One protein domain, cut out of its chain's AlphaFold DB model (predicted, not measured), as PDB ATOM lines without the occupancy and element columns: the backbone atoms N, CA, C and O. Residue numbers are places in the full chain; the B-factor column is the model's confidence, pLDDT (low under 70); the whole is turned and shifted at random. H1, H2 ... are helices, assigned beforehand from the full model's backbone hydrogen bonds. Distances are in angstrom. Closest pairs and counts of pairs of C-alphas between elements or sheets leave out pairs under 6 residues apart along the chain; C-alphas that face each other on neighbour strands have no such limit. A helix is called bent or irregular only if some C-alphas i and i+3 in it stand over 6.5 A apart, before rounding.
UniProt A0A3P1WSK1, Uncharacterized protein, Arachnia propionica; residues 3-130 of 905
ATOM      1  N   ARG A   3     -78.608  16.865  48.116       60.81
ATOM      2  CA  ARG A   3     -77.696  17.471  47.115       60.81
ATOM      3  C   ARG A   3     -76.213  17.510  47.517       60.81
ATOM      4  O   ARG A   3     -75.376  17.802  46.673       60.81
ATOM      5  N   ARG A   4     -75.895  17.324  48.802       65.12
ATOM      6  CA  ARG A   4     -74.525  17.375  49.350       65.12
ATOM      7  C   ARG A   4     -73.986  15.986  49.701       65.12
ATOM      8  O   ARG A   4     -72.787  15.858  49.916       65.12
ATOM      9  N   ALA A   5     -74.859  14.982  49.779       64.38
ATOM     10  CA  ALA A   5     -74.476  13.620  50.092       64.38
ATOM     11  C   ALA A   5     -73.956  12.931  48.814       64.38
ATOM     12  O   ALA A   5     -74.679  12.885  47.819       64.38
ATOM     13  N   PRO A   6     -72.721  12.402  48.814       62.72
ATOM     14  CA  PRO A   6     -72.140  11.729  47.653       62.72
ATOM     15  C   PRO A   6     -72.772  10.356  47.360       62.72
ATOM     16  O   PRO A   6     -72.544   9.809  46.286       62.72
ATOM     17  N   SER A   7     -73.559   9.799  48.290       65.62
ATOM     18  CA  SER A   7     -74.282   8.529  48.143       65.62
ATOM     19  C   SER A   7     -75.563   8.510  48.988       65.62
ATOM     20  O   SER A   7     -75.708   9.293  49.935       65.62
ATOM     21  N   ALA A   8     -76.485   7.592  48.673       63.75
ATOM     22  CA  ALA A   8     -77.681   7.345  49.483       63.75
ATOM     23  C   ALA A   8     -77.312   6.907  50.912       63.75
ATOM     24  O   ALA A   8     -77.936   7.339  51.874       63.75
ATOM     25  N   THR A   9     -76.234   6.139  51.050       66.75
ATOM     26  CA  THR A   9     -75.682   5.676  52.329       66.75
ATOM     27  C   THR A   9     -75.186   6.827  53.206       66.75
ATOM     28  O   THR A   9     -75.514   6.899  54.391       66.75
ATOM     29  N   ARG A  10     -74.479   7.809  52.626       72.56
ATOM     30  CA  ARG A  10     -74.058   8.992  53.388       72.56
ATOM     31  C   ARG A  10     -75.244   9.863  53.793       72.56
ATOM     32  O   ARG A  10     -75.243  10.446  54.871       72.56
ATOM     33  N   LEU A  11     -76.272   9.910  52.951       75.06
ATOM     34  CA  LEU A  11     -77.509  10.603  53.273       75.06
ATOM     35  C   LEU A  11     -78.277   9.929  54.417       75.06
ATOM     36  O   LEU A  11     -78.802  10.638  55.265       75.06
ATOM     37  N   VAL A  12     -78.313   8.593  54.463       73.56
ATOM     38  CA  VAL A  12     -78.863   7.827  55.597       73.56
ATOM     39  C   VAL A  12     -78.145   8.205  56.892       73.56
ATOM     40  O   VAL A  12     -78.809   8.521  57.874       73.56
ATOM     41  N   ALA A  13     -76.811   8.259  56.879       75.19
ATOM     42  CA  ALA A  13     -76.020   8.657  58.045       75.19
ATOM     43  C   ALA A  13     -76.324  10.096  58.501       75.19
ATOM     44  O   ALA A  13     -76.556  10.339  59.684       75.19
ATOM     45  N   ASP A  14     -76.366  11.042  57.559       80.31
ATOM     46  CA  ASP A  14     -76.665  12.443  57.856       80.31
ATOM     47  C   ASP A  14     -78.097  12.605  58.409       80.31
ATOM     48  O   ASP A  14     -78.316  13.412  59.308       80.31
ATOM     49  N   LEU A  15     -79.074  11.845  57.892       80.62
ATOM     50  CA  LEU A  15     -80.462  11.843  58.375       80.62
ATOM     51  C   LEU A  15     -80.595  11.192  59.760       80.62
ATOM     52  O   LEU A  15     -81.339  11.689  60.603       80.62
ATOM     53  N   ALA A  16     -79.867  10.101  60.012       80.38
ATOM     54  CA  ALA A  16     -79.847   9.419  61.304       80.38
ATOM     55  C   ALA A  16     -79.200  10.277  62.409       80.38
ATOM     56  O   ALA A  16     -79.496  10.088  63.584       80.38
ATOM     57  N   ALA A  17     -78.369  11.256  62.042       81.81
ATOM     58  CA  ALA A  17     -77.733  12.185  62.975       81.81
ATOM     59  C   ALA A  17     -78.575  13.433  63.324       81.81
ATOM     60  O   ALA A  17     -78.155  14.218  64.173       81.81
ATOM     61  N   LEU A  18     -79.724  13.646  62.670       83.31
ATOM     62  CA  LEU A  18     -80.612  14.785  62.948       83.31
ATOM     63  C   LEU A  18     -81.273  14.690  64.331       83.31
ATOM     64  O   LEU A  18     -81.461  13.596  64.862       83.31
ATOM     65  N   ALA A  19     -81.682  15.835  64.886       81.69
ATOM     66  CA  ALA A  19     -82.483  15.865  66.106       81.69
ATOM     67  C   ALA A  19     -83.916  15.334  65.865       81.69
ATOM     68  O   ALA A  19     -84.418  15.331  64.737       81.69
ATOM     69  N   ASP A  20     -84.588  14.857  66.920       75.06
ATOM     70  CA  ASP A  20     -85.916  14.223  66.821       75.06
ATOM     71  C   ASP A  20     -86.998  15.146  66.240       75.06
ATOM     72  O   ASP A  20     -87.851  14.702  65.466       75.06
ATOM     73  N   ASP A  21     -86.950  16.434  66.569       79.75
ATOM     74  CA  ASP A  21     -87.858  17.460  66.059       79.75
ATOM     75  C   ASP A  21     -87.630  17.739  64.565       79.75
ATOM     76  O   ASP A  21     -88.590  17.780  63.791       79.75
ATOM     77  N   GLU A  22     -86.372  17.831  64.127       81.81
ATOM     78  CA  GLU A  22     -86.008  18.002  62.714       81.81
ATOM     79  C   GLU A  22     -86.429  16.795  61.861       81.81
ATOM     80  O   GLU A  22     -86.922  16.952  60.740       81.81
ATOM     81  N   ARG A  23     -86.278  15.579  62.398       79.25
ATOM     82  CA  ARG A  23     -86.716  14.340  61.735       79.25
ATOM     83  C   ARG A  23     -88.227  14.253  61.607       79.25
ATOM     84  O   ARG A  23     -88.721  13.889  60.541       79.25
ATOM     85  N   THR A  24     -88.947  14.599  62.672       74.88
ATOM     86  CA  THR A  24     -90.415  14.598  62.680       74.88
ATOM     87  C   THR A  24     -90.949  15.596  61.653       74.88
ATOM     88  O   THR A  24     -91.765  15.232  60.811       74.88
ATOM     89  N   ALA A  25     -90.389  16.810  61.608       77.38
ATOM     90  CA  ALA A  25     -90.761  17.813  60.613       77.38
ATOM     91  C   ALA A  25     -90.494  17.352  59.165       77.38
ATOM     92  O   ALA A  25     -91.312  17.579  58.274       77.38
ATOM     93  N   LEU A  26     -89.362  16.681  58.913       73.88
ATOM     94  CA  LEU A  26     -89.039  16.125  57.593       73.88
ATOM     95  C   LEU A  26     -89.972  14.980  57.180       73.88
ATOM     96  O   LEU A  26     -90.313  14.867  56.002       73.88
ATOM     97  N   ARG A  27     -90.383  14.142  58.134       71.69
ATOM     98  CA  ARG A  27     -91.351  13.060  57.921       71.69
ATOM     99  C   ARG A  27     -92.724  13.610  57.547       71.69
ATOM    100  O   ARG A  27     -93.320  13.127  56.587       71.69
ATOM    101  N   ASP A  28     -93.195  14.624  58.264       71.50
ATOM    102  CA  ASP A  28     -94.500  15.243  58.015       71.50
ATOM    103  C   ASP A  28     -94.528  15.931  56.640       71.50
ATOM    104  O   ASP A  28     -95.419  15.678  55.831       71.50
ATOM    105  N   LEU A  29     -93.464  16.670  56.294       69.06
ATOM    106  CA  LEU A  29     -93.272  17.259  54.958       69.06
ATOM    107  C   LEU A  29     -93.290  16.224  53.823       69.06
ATOM    108  O   LEU A  29     -93.692  16.529  52.698       69.06
ATOM    109  N   TRP A  30     -92.810  15.012  54.096       63.81
ATOM    110  CA  TRP A  30     -92.796  13.924  53.127       63.81
ATOM    111  C   TRP A  30     -94.175  13.263  52.975       63.81
ATOM    112  O   TRP A  30     -94.588  12.987  51.846       63.81
ATOM    113  N   ARG A  31     -94.912  13.059  54.078       61.56
ATOM    114  CA  ARG A  31     -96.274  12.491  54.063       61.56
ATOM    115  C   ARG A  31     -97.284  13.395  53.344       61.56
ATOM    116  O   ARG A  31     -98.157  12.876  52.653       61.56
ATOM    117  N   ASP A  32     -97.095  14.711  53.390       57.97
ATOM    118  CA  ASP A  32     -97.974  15.704  52.749       57.97
ATOM    119  C   ASP A  32     -97.744  15.888  51.228       57.97
ATOM    120  O   ASP A  32     -98.168  16.876  50.625       57.97
ATOM    121  N   GLY A  33     -97.082  14.935  50.559       49.25
ATOM    122  CA  GLY A  33     -96.931  14.932  49.096       49.25
ATOM    123  C   GLY A  33     -95.772  15.783  48.564       49.25
ATOM    124  O   GLY A  33     -95.695  16.057  47.361       49.25
ATOM    125  N   GLY A  34     -94.834  16.179  49.428       44.75
ATOM    126  CA  GLY A  34     -93.617  16.874  49.030       44.75
ATOM    127  C   GLY A  34     -92.719  16.007  48.140       44.75
ATOM    128  O   GLY A  34     -91.997  15.137  48.624       44.75
ATOM    129  N   ARG A  35     -92.694  16.286  46.828       45.59
ATOM    130  CA  ARG A  35     -91.659  15.794  45.897       45.59
ATOM    131  C   ARG A  35     -90.317  16.467  46.208       45.59
ATOM    132  O   ARG A  35     -89.880  17.361  45.490       45.59
ATOM    133  N   ALA A  36     -89.670  16.080  47.300       44.81
ATOM    134  CA  ALA A  36     -88.287  16.465  47.541       44.81
ATOM    135  C   ALA A  36     -87.359  15.534  46.744       44.81
ATOM    136  O   ALA A  36     -87.538  14.319  46.779       44.81
ATOM    137  N   ASP A  37     -86.361  16.110  46.061       47.75
ATOM    138  CA  ASP A  37     -85.249  15.452  45.340       47.75
ATOM    139  C   ASP A  37     -84.330  14.629  46.279       47.75
ATOM    140  O   ASP A  37     -83.108  14.802  46.314       47.75
ATOM    141  N   CYS A  38     -84.907  13.789  47.127       48.94
ATOM    142  CA  CYS A  38     -84.227  12.951  48.097       48.94
ATOM    143  C   CYS A  38     -84.428  11.487  47.679       48.94
ATOM    144  O   CYS A  38     -85.560  11.121  47.357       48.94
ATOM    145  N   PRO A  39     -83.384  10.636  47.679       56.88
ATOM    146  CA  PRO A  39     -83.544   9.196  47.525       56.88
ATOM    147  C   PRO A  39     -84.620   8.687  48.491       56.88
ATOM    148  O   PRO A  39     -84.415   8.676  49.707       56.88
ATOM    149  N   ARG A  40     -85.779   8.292  47.946       56.81
ATOM    150  CA  ARG A  40     -86.953   7.816  48.703       56.81
ATOM    151  C   ARG A  40     -86.566   6.708  49.687       56.81
ATOM    152  O   ARG A  40     -87.075   6.651  50.800       56.81
ATOM    153  N   THR A  41     -85.575   5.917  49.295       58.34
ATOM    154  CA  THR A  41     -84.921   4.863  50.059       58.34
ATOM    155  C   THR A  41     -84.337   5.331  51.394       58.34
ATOM    156  O   THR A  41     -84.598   4.716  52.419       58.34
ATOM    157  N   ALA A  42     -83.604   6.449  51.423       62.06
ATOM    158  CA  ALA A  42     -82.949   6.937  52.641       62.06
ATOM    159  C   ALA A  42     -83.950   7.509  53.660       62.06
ATOM    160  O   ALA A  42     -83.768   7.359  54.866       62.06
ATOM    161  N   LEU A  43     -85.022   8.141  53.171       64.81
ATOM    162  CA  LEU A  43     -86.091   8.671  54.020       64.81
ATOM    163  C   LEU A  43     -86.926   7.546  54.632       64.81
ATOM    164  O   LEU A  43     -87.199   7.593  55.823       64.81
ATOM    165  N   LEU A  44     -87.280   6.519  53.857       63.97
ATOM    166  CA  LEU A  44     -88.050   5.384  54.373       63.97
ATOM    167  C   LEU A  44     -87.249   4.546  55.384       63.97
ATOM    168  O   LEU A  44     -87.795   4.128  56.394       63.97
ATOM    169  N   VAL A  45     -85.941   4.368  55.179       67.50
ATOM    170  CA  VAL A  45     -85.082   3.592  56.096       67.50
ATOM    171  C   VAL A  45     -84.876   4.284  57.454       67.50
ATOM    172  O   VAL A  45     -84.767   3.615  58.483       67.50
ATOM    173  N   VAL A  46     -84.831   5.623  57.478       70.25
ATOM    174  CA  VAL A  46     -84.509   6.409  58.687       70.25
ATOM    175  C   VAL A  46     -85.740   7.027  59.345       70.25
ATOM    176  O   VAL A  46     -85.810   7.106  60.572       70.25
ATOM    177  N   LEU A  47     -86.709   7.504  58.567       70.19
ATOM    178  CA  LEU A  47     -87.829   8.288  59.083       70.19
ATOM    179  C   LEU A  47     -89.111   7.476  59.242       70.19
ATOM    180  O   LEU A  47     -89.959   7.919  60.001       70.19
ATOM    181  N   GLU A  48     -89.281   6.322  58.603       74.81
ATOM    182  CA  GLU A  48     -90.521   5.548  58.749       74.81
ATOM    183  C   GLU A  48     -90.616   4.915  60.138       74.81
ATOM    184  O   GLU A  48     -89.619   4.386  60.616       74.81
ATOM    185  N   ASP A  49     -91.773   4.995  60.797       73.06
ATOM    186  CA  ASP A  49     -91.986   4.477  62.157       73.06
ATOM    187  C   ASP A  49     -92.527   3.046  62.149       73.06
ATOM    188  O   ASP A  49     -92.264   2.298  63.091       73.06
ATOM    189  N   ASP A  50     -93.243   2.652  61.092       76.44
ATOM    190  CA  ASP A  50     -93.732   1.285  60.930       76.44
ATOM    191  C   ASP A  50     -92.571   0.345  60.545       76.44
ATOM    192  O   ASP A  50     -92.006   0.484  59.452       76.44
ATOM    193  N   PRO A  51     -92.212  -0.635  61.397       73.69
ATOM    194  CA  PRO A  51     -91.151  -1.587  61.093       73.69
ATOM    195  C   PRO A  51     -91.367  -2.343  59.773       73.69
ATOM    196  O   PRO A  51     -90.397  -2.643  59.079       73.69
ATOM    197  N   ALA A  52     -92.617  -2.610  59.377       67.12
ATOM    198  CA  ALA A  52     -92.918  -3.326  58.137       67.12
ATOM    199  C   ALA A  52     -92.556  -2.514  56.880       67.12
ATOM    200  O   ALA A  52     -92.229  -3.080  55.837       67.12
ATOM    201  N   LEU A  53     -92.579  -1.183  56.978       67.75
ATOM    202  CA  LEU A  53     -92.295  -0.276  55.866       67.75
ATOM    203  C   LEU A  53     -90.805   0.107  55.765       67.75
ATOM    204  O   LEU A  53     -90.367   0.577  54.713       67.75
ATOM    205  N   VAL A  54     -90.010  -0.147  56.814       75.75
ATOM    206  CA  VAL A  54     -88.550   0.087  56.842       75.75
ATOM    207  C   VAL A  54     -87.771  -0.934  56.005       75.75
ATOM    208  O   VAL A  54     -86.675  -0.628  55.538       75.75
ATOM    209  N   LEU A  55     -88.324  -2.133  55.791       70.62
ATOM    210  CA  LEU A  55     -87.643  -3.222  55.080       70.62
ATOM    211  C   LEU A  55     -87.668  -3.057  53.555       70.62
ATOM    212  O   LEU A  55     -86.647  -3.257  52.903       70.62
ATOM    213  N   GLY A  56     -88.800  -2.630  52.989       64.12
ATOM    214  CA  GLY A  56     -88.987  -2.498  51.536       64.12
ATOM    215  C   GLY A  56     -87.909  -1.690  50.785       64.12
ATOM    216  O   GLY A  56     -87.533  -2.081  49.682       64.12
ATOM    217  N   PRO A  57     -87.366  -0.590  51.337       65.56
ATOM    218  CA  PRO A  57     -86.296   0.166  50.696       65.56
ATOM    219  C   PRO A  57     -84.882  -0.425  50.874       65.56
ATOM    220  O   PRO A  57     -83.954   0.026  50.202       65.56
ATOM    221  N   LEU A  58     -84.660  -1.421  51.735       69.94
ATOM    222  CA  LEU A  58     -83.332  -2.019  51.955       69.94
ATOM    223  C   LEU A  58     -82.967  -3.031  50.857       69.94
ATOM    224  O   LEU A  58     -82.812  -4.218  51.117       69.94
ATOM    225  N   HIS A  59     -82.793  -2.571  49.617       68.75
ATOM    226  CA  HIS A  59     -82.388  -3.430  48.501       68.75
ATOM    227  C   HIS A  59     -80.871  -3.725  48.484       68.75
ATOM    228  O   HIS A  59     -80.068  -3.079  49.163       68.75
ATOM    229  N   GLN A  60     -80.453  -4.694  47.658       65.62
ATOM    230  CA  GLN A  60     -79.097  -5.271  47.651       65.62
ATOM    231  C   GLN A  60     -77.951  -4.256  47.583       65.62
ATOM    232  O   GLN A  60     -76.956  -4.423  48.290       65.62
ATOM    233  N   GLN A  61     -78.077  -3.221  46.751       65.00
ATOM    234  CA  GLN A  61     -77.038  -2.202  46.609       65.00
ATOM    235  C   GLN A  61     -76.904  -1.349  47.877       65.00
ATOM    236  O   GLN A  61     -75.795  -1.156  48.362       65.00
ATOM    237  N   VAL A  62     -78.021  -0.899  48.454       71.19
ATOM    238  CA  VAL A  62     -78.019  -0.069  49.669       71.19
ATOM    239  C   VAL A  62     -77.456  -0.834  50.857       71.19
ATOM    240  O   VAL A  62     -76.639  -0.298  51.600       71.19
ATOM    241  N   VAL A  63     -77.818  -2.107  51.007       76.75
ATOM    242  CA  VAL A  63     -77.266  -2.943  52.080       76.75
ATOM    243  C   VAL A  63     -75.767  -3.173  51.893       76.75
ATOM    244  O   VAL A  63     -75.016  -3.089  52.859       76.75
ATOM    245  N   ALA A  64     -75.302  -3.429  50.667       72.00
ATOM    246  CA  ALA A  64     -73.874  -3.595  50.400       72.00
ATOM    247  C   ALA A  64     -73.072  -2.317  50.701       72.00
ATOM    248  O   ALA A  64     -72.006  -2.403  51.305       72.00
ATOM    249  N   GLU A  65     -73.591  -1.145  50.325       74.00
ATOM    250  CA  GLU A  65     -72.961   0.141  50.637       74.00
ATOM    251  C   GLU A  65     -72.964   0.437  52.146       74.00
ATOM    252  O   GLU A  65     -71.937   0.855  52.676       74.00
ATOM    253  N   LEU A  66     -74.072   0.173  52.850       78.50
ATOM    254  CA  LEU A  66     -74.155   0.321  54.307       78.50
ATOM    255  C   LEU A  66     -73.141  -0.577  55.015       78.50
ATOM    256  O   LEU A  66     -72.422  -0.113  55.890       78.50
ATOM    257  N   LEU A  67     -73.035  -1.847  54.622       79.94
ATOM    258  CA  LEU A  67     -72.065  -2.775  55.210       79.94
ATOM    259  C   LEU A  67     -70.607  -2.404  54.897       79.94
ATOM    260  O   LEU A  67     -69.719  -2.781  55.656       79.94
ATOM    261  N   ALA A  68     -70.356  -1.678  53.805       78.50
ATOM    262  CA  ALA A  68     -69.030  -1.180  53.450       78.50
ATOM    263  C   ALA A  68     -68.655   0.135  54.166       78.50
ATOM    264  O   ALA A  68     -67.468   0.427  54.313       78.50
ATOM    265  N   ASP A  69     -69.637   0.926  54.615       81.75
ATOM    266  CA  ASP A  69     -69.442   2.176  55.361       81.75
ATOM    267  C   ASP A  69     -69.778   1.982  56.849       81.75
ATOM    268  O   ASP A  69     -70.908   2.178  57.306       81.75
ATOM    269  N   ASP A  70     -68.755   1.641  57.636       82.06
ATOM    270  CA  ASP A  70     -68.884   1.408  59.076       82.06
ATOM    271  C   ASP A  70     -69.484   2.587  59.850       82.06
ATOM    272  O   ASP A  70     -70.061   2.378  60.921       82.06
ATOM    273  N   GLN A  71     -69.303   3.825  59.378       80.44
ATOM    274  CA  GLN A  71     -69.851   4.999  60.049       80.44
ATOM    275  C   GLN A  71     -71.352   5.111  59.777       80.44
ATOM    276  O   GLN A  71     -72.124   5.332  60.711       80.44
ATOM    277  N   ALA A  72     -71.765   4.940  58.520       80.62
ATOM    278  CA  ALA A  72     -73.171   4.992  58.135       80.62
ATOM    279  C   ALA A  72     -73.978   3.845  58.748       80.62
ATOM    280  O   ALA A  72     -75.068   4.075  59.273       80.62
ATOM    281  N   ARG A  73     -73.413   2.632  58.756       87.19
ATOM    282  CA  ARG A  73     -74.003   1.470  59.424       87.19
ATOM    283  C   ARG A  73     -74.246   1.727  60.901       87.19
ATOM    284  O   ARG A  73     -75.376   1.597  61.348       87.19
ATOM    285  N   ARG A  74     -73.217   2.141  61.651       86.19
ATOM    286  CA  ARG A  74     -73.355   2.408  63.093       86.19
ATOM    287  C   ARG A  74     -74.399   3.479  63.385       86.19
ATOM    288  O   ARG A  74     -75.258   3.249  64.219       86.19
ATOM    289  N   ALA A  75     -74.392   4.587  62.641       83.31
ATOM    290  CA  ALA A  75     -75.389   5.643  62.811       83.31
ATOM    291  C   ALA A  75     -76.828   5.141  62.582       83.31
ATOM    292  O   ALA A  75     -77.736   5.513  63.323       83.31
ATOM    293  N   LEU A  76     -77.038   4.280  61.580       86.81
ATOM    294  CA  LEU A  76     -78.339   3.661  61.323       86.81
ATOM    295  C   LEU A  76     -78.753   2.701  62.449       86.81
ATOM    296  O   LEU A  76     -79.892   2.762  62.906       86.81
ATOM    297  N   ILE A  77     -77.836   1.843  62.903       91.19
ATOM    298  CA  ILE A  77     -78.095   0.877  63.978       91.19
ATOM    299  C   ILE A  77     -78.385   1.590  65.302       91.19
ATOM    300  O   ILE A  77     -79.369   1.256  65.953       91.19
ATOM    301  N   ASP A  78     -77.601   2.607  65.665       87.31
ATOM    302  CA  ASP A  78     -77.819   3.416  66.870       87.31
ATOM    303  C   ASP A  78     -79.193   4.103  66.832       87.31
ATOM    304  O   ASP A  78     -79.917   4.127  67.828       87.31
ATOM    305  N   HIS A  79     -79.591   4.617  65.663       86.50
ATOM    306  CA  HIS A  79     -80.905   5.225  65.462       86.50
ATOM    307  C   HIS A  79     -82.046   4.217  65.627       86.50
ATOM    308  O   HIS A  79     -83.004   4.477  66.355       86.50
ATOM    309  N   TRP A  80     -81.949   3.050  64.991       90.50
ATOM    310  CA  TRP A  80     -82.932   1.975  65.148       90.50
ATOM    311  C   TRP A  80     -83.003   1.453  66.587       90.50
ATOM    312  O   TRP A  80     -84.101   1.274  67.114       90.50
ATOM    313  N   ALA A  81     -81.861   1.270  67.251       89.19
ATOM    314  CA  ALA A  81     -81.795   0.864  68.651       89.19
ATOM    315  C   ALA A  81     -82.424   1.918  69.582       89.19
ATOM    316  O   ALA A  81     -83.130   1.568  70.532       89.19
ATOM    317  N   GLY A  82     -82.250   3.208  69.268       86.56
ATOM    318  CA  GLY A  82     -82.846   4.338  69.986       86.56
ATOM    319  C   GLY A  82     -84.379   4.357  69.986       86.56
ATOM    320  O   GLY A  82     -84.982   4.936  70.887       86.56
ATOM    321  N   ARG A  83     -85.030   3.659  69.042       86.06
ATOM    322  CA  ARG A  83     -86.497   3.479  69.005       86.06
ATOM    323  C   ARG A  83     -87.011   2.448  70.013       86.06
ATOM    324  O   ARG A  83     -88.218   2.299  70.198       86.06
ATOM    325  N   GLY A  84     -86.099   1.762  70.695       88.19
ATOM    326  CA  GLY A  84     -86.393   0.853  71.789       88.19
ATOM    327  C   GLY A  84     -86.555  -0.602  71.361       88.19
ATOM    328  O   GLY A  84     -86.833  -0.945  70.211       88.19
ATOM    329  N   ARG A  85     -86.408  -1.486  72.350       91.62
ATOM    330  CA  ARG A  85     -86.390  -2.940  72.164       91.62
ATOM    331  C   ARG A  85     -87.653  -3.491  71.493       91.62
ATOM    332  O   ARG A  85     -87.533  -4.316  70.600       91.62
ATOM    333  N   ALA A  86     -88.842  -3.018  71.875       88.94
ATOM    334  CA  ALA A  86     -90.107  -3.495  71.301       88.94
ATOM    335  C   ALA A  86     -90.240  -3.169  69.800       88.94
ATOM    336  O   ALA A  86     -90.815  -3.945  69.035       88.94
ATOM    337  N   TRP A  87     -89.676  -2.035  69.370       92.50
ATOM    338  CA  TRP A  87     -89.631  -1.655  67.963       92.50
ATOM    339  C   TRP A  87     -88.670  -2.561  67.182       92.50
ATOM    340  O   TRP A  87     -89.048  -3.102  66.145       92.50
ATOM    341  N   ALA A  88     -87.470  -2.806  67.721       91.19
ATOM    342  CA  ALA A  88     -86.493  -3.717  67.122       91.19
ATOM    343  C   ALA A  88     -87.008  -5.169  67.046       91.19
ATOM    344  O   ALA A  88     -86.860  -5.819  66.013       91.19
ATOM    345  N   GLU A  89     -87.675  -5.662  68.097       90.50
ATOM    346  CA  GLU A  89     -88.349  -6.969  68.098       90.50
ATOM    347  C   GLU A  89     -89.412  -7.042  66.991       90.50
ATOM    348  O   GLU A  89     -89.475  -8.034  66.266       90.50
ATOM    349  N   SER A  90     -90.198  -5.975  66.805       88.38
ATOM    350  CA  SER A  90     -91.220  -5.901  65.752       88.38
ATOM    351  C   SER A  90     -90.614  -5.862  64.345       88.38
ATOM    352  O   SER A  90     -91.124  -6.536  63.454       88.38
ATOM    353  N   LEU A  91     -89.507  -5.137  64.143       87.75
ATOM    354  CA  LEU A  91     -88.776  -5.117  62.872       87.75
ATOM    355  C   LEU A  91     -88.246  -6.506  62.523       87.75
ATOM    356  O   LEU A  91     -88.513  -7.013  61.438       87.75
ATOM    357  N   ILE A  92     -87.540  -7.146  63.458       87.94
ATOM    358  CA  ILE A  92     -86.983  -8.489  63.261       87.94
ATOM    359  C   ILE A  92     -88.107  -9.508  63.027       87.94
ATOM    360  O   ILE A  92     -87.960 -10.390  62.181       87.94
ATOM    361  N   ALA A  93     -89.246  -9.388  63.714       84.75
ATOM    362  CA  ALA A  93     -90.397 -10.263  63.505       84.75
ATOM    363  C   ALA A  93     -91.088 -10.040  62.149       84.75
ATOM    364  O   ALA A  93     -91.629 -10.991  61.588       84.75
ATOM    365  N   ALA A  94     -91.054  -8.816  61.613       81.25
ATOM    366  CA  ALA A  94     -91.626  -8.481  60.310       81.25
ATOM    367  C   ALA A  94     -90.774  -8.943  59.113       81.25
ATOM    368  O   ALA A  94     -91.272  -8.955  57.988       81.25
ATOM    369  N   THR A  95     -89.512  -9.335  59.329       81.00
ATOM    370  CA  THR A  95     -88.625  -9.776  58.242       81.00
ATOM    371  C   THR A  95     -89.069 -11.098  57.622       81.00
ATOM    372  O   THR A  95     -89.274 -12.106  58.305       81.00
ATOM    373  N   SER A  96     -89.174 -11.113  56.293       79.25
ATOM    374  CA  SER A  96     -89.290 -12.348  55.528       79.25
ATOM    375  C   SER A  96     -87.927 -13.055  55.449       79.25
ATOM    376  O   SER A  96     -86.884 -12.430  55.657       79.25
ATOM    377  N   PRO A  97     -87.882 -14.350  55.088       73.31
ATOM    378  CA  PRO A  97     -86.618 -15.053  54.859       73.31
ATOM    379  C   PRO A  97     -85.683 -14.341  53.864       73.31
ATOM    380  O   PRO A  97     -84.468 -14.373  54.039       73.31
ATOM    381  N   VAL A  98     -86.236 -13.666  52.851       68.00
ATOM    382  CA  VAL A  98     -85.453 -12.913  51.856       68.00
ATOM    383  C   VAL A  98     -84.812 -11.674  52.484       68.00
ATOM    384  O   VAL A  98     -83.641 -11.395  52.228       68.00
ATOM    385  N   ASP A  99     -85.538 -10.976  53.359       76.81
ATOM    386  CA  ASP A  99     -85.028  -9.797  54.067       76.81
ATOM    387  C   ASP A  99     -83.903 -10.177  55.034       76.81
ATOM    388  O   ASP A  99     -82.894  -9.478  55.123       76.81
ATOM    389  N   VAL A 100     -84.037 -11.319  55.720       81.50
ATOM    390  CA  VAL A 100     -82.998 -11.846  56.622       81.50
ATOM    391  C   VAL A 100     -81.730 -12.211  55.848       81.50
ATOM    392  O   VAL A 100     -80.630 -11.882  56.285       81.50
ATOM    393  N   GLU A 101     -81.848 -12.836  54.677       81.12
ATOM    394  CA  GLU A 101     -80.684 -13.139  53.839       81.12
ATOM    395  C   GLU A 101     -80.005 -11.866  53.307       81.12
ATOM    396  O   GLU A 101     -78.779 -11.781  53.184       81.12
ATOM    397  N   LEU A 102     -80.795 -10.847  52.977       78.44
ATOM    398  CA  LEU A 102     -80.278  -9.605  52.428       78.44
ATOM    399  C   LEU A 102     -79.573  -8.763  53.496       78.44
ATOM    400  O   LEU A 102     -78.423  -8.362  53.284       78.44
ATOM    401  N   CYS A 103     -80.252  -8.555  54.626       83.19
ATOM    402  CA  CYS A 103     -79.924  -7.606  55.691       83.19
ATOM    403  C   CYS A 103     -79.370  -8.262  56.963       83.19
ATOM    404  O   CYS A 103     -79.146  -7.555  57.940       83.19
ATOM    405  N   GLY A 104     -79.134  -9.578  56.969       86.19
ATOM    406  CA  GLY A 104     -78.740 -10.360  58.148       86.19
ATOM    407  C   GLY A 104     -77.695  -9.697  59.051       86.19
ATOM    408  O   GLY A 104     -77.978  -9.518  60.231       86.19
ATOM    409  N   PRO A 105     -76.547  -9.226  58.523       87.06
ATOM    410  CA  PRO A 105     -75.549  -8.548  59.350       87.06
ATOM    411  C   PRO A 105     -76.051  -7.253  60.015       87.06
ATOM    412  O   PRO A 105     -75.682  -6.980  61.147       87.06
ATOM    413  N   LEU A 106     -76.927  -6.477  59.358       88.50
ATOM    414  CA  LEU A 106     -77.545  -5.287  59.966       88.50
ATOM    415  C   LEU A 106     -78.541  -5.671  61.069       88.50
ATOM    416  O   LEU A 106     -78.648  -4.976  62.075       88.50
ATOM    417  N   LEU A 107     -79.278  -6.770  60.885       89.62
ATOM    418  CA  LEU A 107     -80.216  -7.280  61.887       89.62
ATOM    419  C   LEU A 107     -79.484  -7.869  63.099       89.62
ATOM    420  O   LEU A 107     -79.942  -7.676  64.220       89.62
ATOM    421  N   ASP A 108     -78.352  -8.544  62.883       89.81
ATOM    422  CA  ASP A 108     -77.472  -9.027  63.949       89.81
ATOM    423  C   ASP A 108     -76.861  -7.851  64.727       89.81
ATOM    424  O   ASP A 108     -76.931  -7.844  65.954       89.81
ATOM    425  N   ASP A 109     -76.350  -6.826  64.029       91.38
ATOM    426  CA  ASP A 109     -75.820  -5.608  64.657       91.38
ATOM    427  C   ASP A 109     -76.903  -4.892  65.495       91.38
ATOM    428  O   ASP A 109     -76.637  -4.436  66.610       91.38
ATOM    429  N   LEU A 110     -78.145  -4.822  64.995       92.50
ATOM    430  CA  LEU A 110     -79.278  -4.279  65.750       92.50
ATOM    431  C   LEU A 110     -79.616  -5.149  66.963       92.50
ATOM    432  O   LEU A 110     -79.811  -4.614  68.054       92.50
ATOM    433  N   ALA A 111     -79.694  -6.471  66.787       91.25
ATOM    434  CA  ALA A 111     -80.004  -7.406  67.862       91.25
ATOM    435  C   ALA A 111     -78.977  -7.300  68.995       91.25
ATOM    436  O   ALA A 111     -79.368  -7.196  70.158       91.25
ATOM    437  N   ASP A 112     -77.689  -7.222  68.662       92.00
ATOM    438  CA  ASP A 112     -76.619  -6.994  69.630       92.00
ATOM    439  C   ASP A 112     -76.794  -5.658  70.364       92.00
ATOM    440  O   ASP A 112     -76.714  -5.615  71.594       92.00
ATOM    441  N   ALA A 113     -77.086  -4.578  69.627       93.25
ATOM    442  CA  ALA A 113     -77.244  -3.237  70.188       93.25
ATOM    443  C   ALA A 113     -78.388  -3.139  71.215       93.25
ATOM    444  O   ALA A 113     -78.283  -2.380  72.180       93.25
ATOM    445  N   VAL A 114     -79.466  -3.919  71.050       93.69
ATOM    446  CA  VAL A 114     -80.618  -3.934  71.978       93.69
ATOM    447  C   VAL A 114     -80.669  -5.162  72.906       93.69
ATOM    448  O   VAL A 114     -81.624  -5.316  73.678       93.69
ATOM    449  N   GLY A 115     -79.659  -6.038  72.863       91.00
ATOM    450  CA  GLY A 115     -79.571  -7.239  73.702       91.00
ATOM    451  C   GLY A 115     -80.625  -8.310  73.382       91.00
ATOM    452  O   GLY A 115     -81.226  -8.890  74.295       91.00
ATOM    453  N   LEU A 116     -80.887  -8.537  72.095       91.19
ATOM    454  CA  LEU A 116     -81.709  -9.626  71.567       91.19
ATOM    455  C   LEU A 116     -80.829 -10.787  71.078       91.19
ATOM    456  O   LEU A 116     -79.698 -10.564  70.650       91.19
ATOM    457  N   PRO A 117     -81.323 -12.038  71.123       88.31
ATOM    458  CA  PRO A 117     -80.593 -13.161  70.551       88.31
ATOM    459  C   PRO A 117     -80.488 -13.011  69.028       88.31
ATOM    460  O   PRO A 117     -81.485 -12.735  68.356       88.31
ATOM    461  N   ARG A 118     -79.289 -13.242  68.483       87.50
ATOM    462  CA  ARG A 118     -79.079 -13.334  67.034       87.50
ATOM    463  C   ARG A 118     -79.851 -14.516  66.455       87.50
ATOM    464  O   ARG A 118     -80.028 -15.545  67.111       87.50
ATOM    465  N   ARG A 119     -80.275 -14.391  65.199       85.00
ATOM    466  CA  ARG A 119     -80.949 -15.488  64.493       85.00
ATOM    467  C   ARG A 119     -79.931 -16.552  64.080       85.00
ATOM    468  O   ARG A 119     -78.860 -16.215  63.568       85.00
ATOM    469  N   ASP A 120     -80.294 -17.816  64.274       85.44
ATOM    470  CA  ASP A 120     -79.491 -18.999  63.911       85.44
ATOM    471  C   ASP A 120     -80.171 -19.865  62.829       85.44
ATOM    472  O   ASP A 120     -79.927 -21.063  62.691       85.44
ATOM    473  N   ASP A 121     -81.078 -19.270  62.054       86.56
ATOM    474  CA  ASP A 121     -81.726 -19.925  60.922       86.56
ATOM    475  C   ASP A 121     -80.888 -19.823  59.634       86.56
ATOM    476  O   ASP A 121     -79.953 -19.027  59.520       86.56
ATOM    477  N   ILE A 122     -81.222 -20.652  58.638       86.19
ATOM    478  CA  ILE A 122     -80.503 -20.710  57.354       86.19
ATOM    479  C   ILE A 122     -80.379 -19.326  56.690       86.19
ATOM    480  O   ILE A 122     -79.261 -18.975  56.312       86.19
ATOM    481  N   PRO A 123     -81.450 -18.511  56.556       84.88
ATOM    482  CA  PRO A 123     -81.334 -17.198  55.920       84.88
ATOM    483  C   PRO A 123     -80.328 -16.270  56.610       84.88
ATOM    484  O   PRO A 123     -79.592 -15.564  55.925       84.88
ATOM    485  N   SER A 124     -80.238 -16.314  57.945       86.38
ATOM    486  CA  SER A 124     -79.276 -15.516  58.719       86.38
ATOM    487  C   SER A 124     -77.832 -15.889  58.369       86.38
ATOM    488  O   SER A 124     -77.022 -15.032  58.007       86.38
ATOM    489  N   TRP A 125     -77.522 -17.188  58.364       89.00
ATOM    490  CA  TRP A 125     -76.198 -17.682  57.977       89.00
ATOM    491  C   TRP A 125     -75.842 -17.371  56.526       89.00
ATOM    492  O   TRP A 125     -74.712 -16.971  56.246       89.00
ATOM    493  N   LEU A 126     -76.796 -17.494  55.605       87.00
ATOM    494  CA  LEU A 126     -76.587 -17.105  54.212       87.00
ATOM    495  C   LEU A 126     -76.283 -15.609  54.092       87.00
ATOM    496  O   LEU A 126     -75.334 -15.234  53.404       87.00
ATOM    497  N   GLY A 127     -76.989 -14.754  54.833       85.88
ATOM    498  CA  GLY A 127     -76.698 -13.322  54.874       85.88
ATOM    499  C   GLY A 127     -75.289 -12.987  55.374       85.88
ATOM    500  O   GLY A 127     -74.645 -12.100  54.803       85.88
ATOM    501  N   ARG A 128     -74.783 -13.723  56.376       86.62
ATOM    502  CA  ARG A 128     -73.405 -13.596  56.905       86.62
ATOM    503  C   ARG A 128     -72.343 -14.067  55.917       86.62
ATOM    504  O   ARG A 128     -71.276 -13.468  55.824       86.62
ATOM    505  N   LEU A 129     -72.629 -15.139  55.185       87.25
ATOM    506  CA  LEU A 129     -71.700 -15.736  54.225       87.25
ATOM    507  C   LEU A 129     -71.703 -15.020  52.872       87.25
ATOM    508  O   LEU A 129     -70.849 -15.316  52.042       87.25
ATOM    509  N   ARG A 130     -72.647 -14.101  52.629       85.50
ATOM    510  CA  ARG A 130     -72.835 -13.428  51.338       85.50
ATOM    511  C   ARG A 130     -71.685 -12.454  51.045       85.50
ATOM    512  O   ARG A 130     -71.644 -11.382  51.660       85.50
TER     513      ARG A 130
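What this domain is: This is residues 3 to 130 of the 905 residues of an uncharacterized protein of Arachnia propionica (UniProt A0A3P1WSK1). Nine mostly short helices are stacked in successive layers along the longest axis: H2 at one end, H1 and H3 next, H4, H5 and H6 in the middle, H7 and H8 after them, and H9 at the other end. H6 crosses both H1 and H8. The printed part has 128 residues, with nine named helices in the order H1 to H9 and no named strand; the class is all helix. It is compact and rounded, with a radius of gyration of the C-alphas of 14.1 A and spans of 41 by 29 by 23 A.

How they stand to each other: H1, residues 8 to 16, touches H3, residues 40 to 47, at a shallow tilt of 24 degrees, the same way; their closest C-alphas, Val 12 and Ala 42, are 5.1 A apart. H2, residues 20 to 31, forms a helical hairpin with H3, touching it with residues 23 to 27 alone; the closest C-alphas are Arg 27 and Leu 47, 6.0 A. H4, residues 51 to 55, touches H3 only at the corner, closest at the C-alphas of Val 45 and Val 54, 5.0 A. H5, residues 60 to 68, touches H1, closest at the C-alphas of Thr 9 and Leu 66, 5.9 A. H6, residues 70 to 82, touches H1 at a steep tilt of 40 degrees, closest at the C-alphas of Ala 13 and Ala 72, 4.6 A. H7, residues 85 to 94, touches H4, with the C-alphas of Pro 51 and Leu 91 closest at 4.6 A. H8, residues 97 to 114, forms a helical hairpin with H7 and is about perpendicular to H6 at 74 degrees, touching H6 with residues 106 to 114 alone; the closest C-alphas there are Ile 77 and Leu 110, 5.6 A. H9, residues 122 to 129, touches H8 residues 97 to 105, closest at the C-alphas of Glu 101 and Gly 127, 4.1 A. Every O i to N i+4 pair is within hydrogen-bond range in H1, H2, H3, H5, H6, H7 and H9; H8 has 12 of 14, and H4 has 0 of 1, with 1 of 2 O i to N i+3 pairs.

Where its parts are: H1 begins at C-alpha 8, (-77.681, 7.345, 49.483). H2 measures 16.5 A, H6 18.0 A, H7 14.1 A and H8 21.3 A from first to last C-alpha. H8 is irregular, with C-alphas 102 and 105 8.4 A apart and a kink of 84 degrees near residue 104. H9 ends at C-alpha 129, (-71.700, -15.736, 54.225).

The domain as a whole: The C-alphas farthest apart, of Gly 34 and Asp 120, are 41.3 A apart. The printed part has no cut and no long link. Mean pLDDT of the printed part is 77.2; 33 residues are under 70, among them 3 to 9 and 29 to 45.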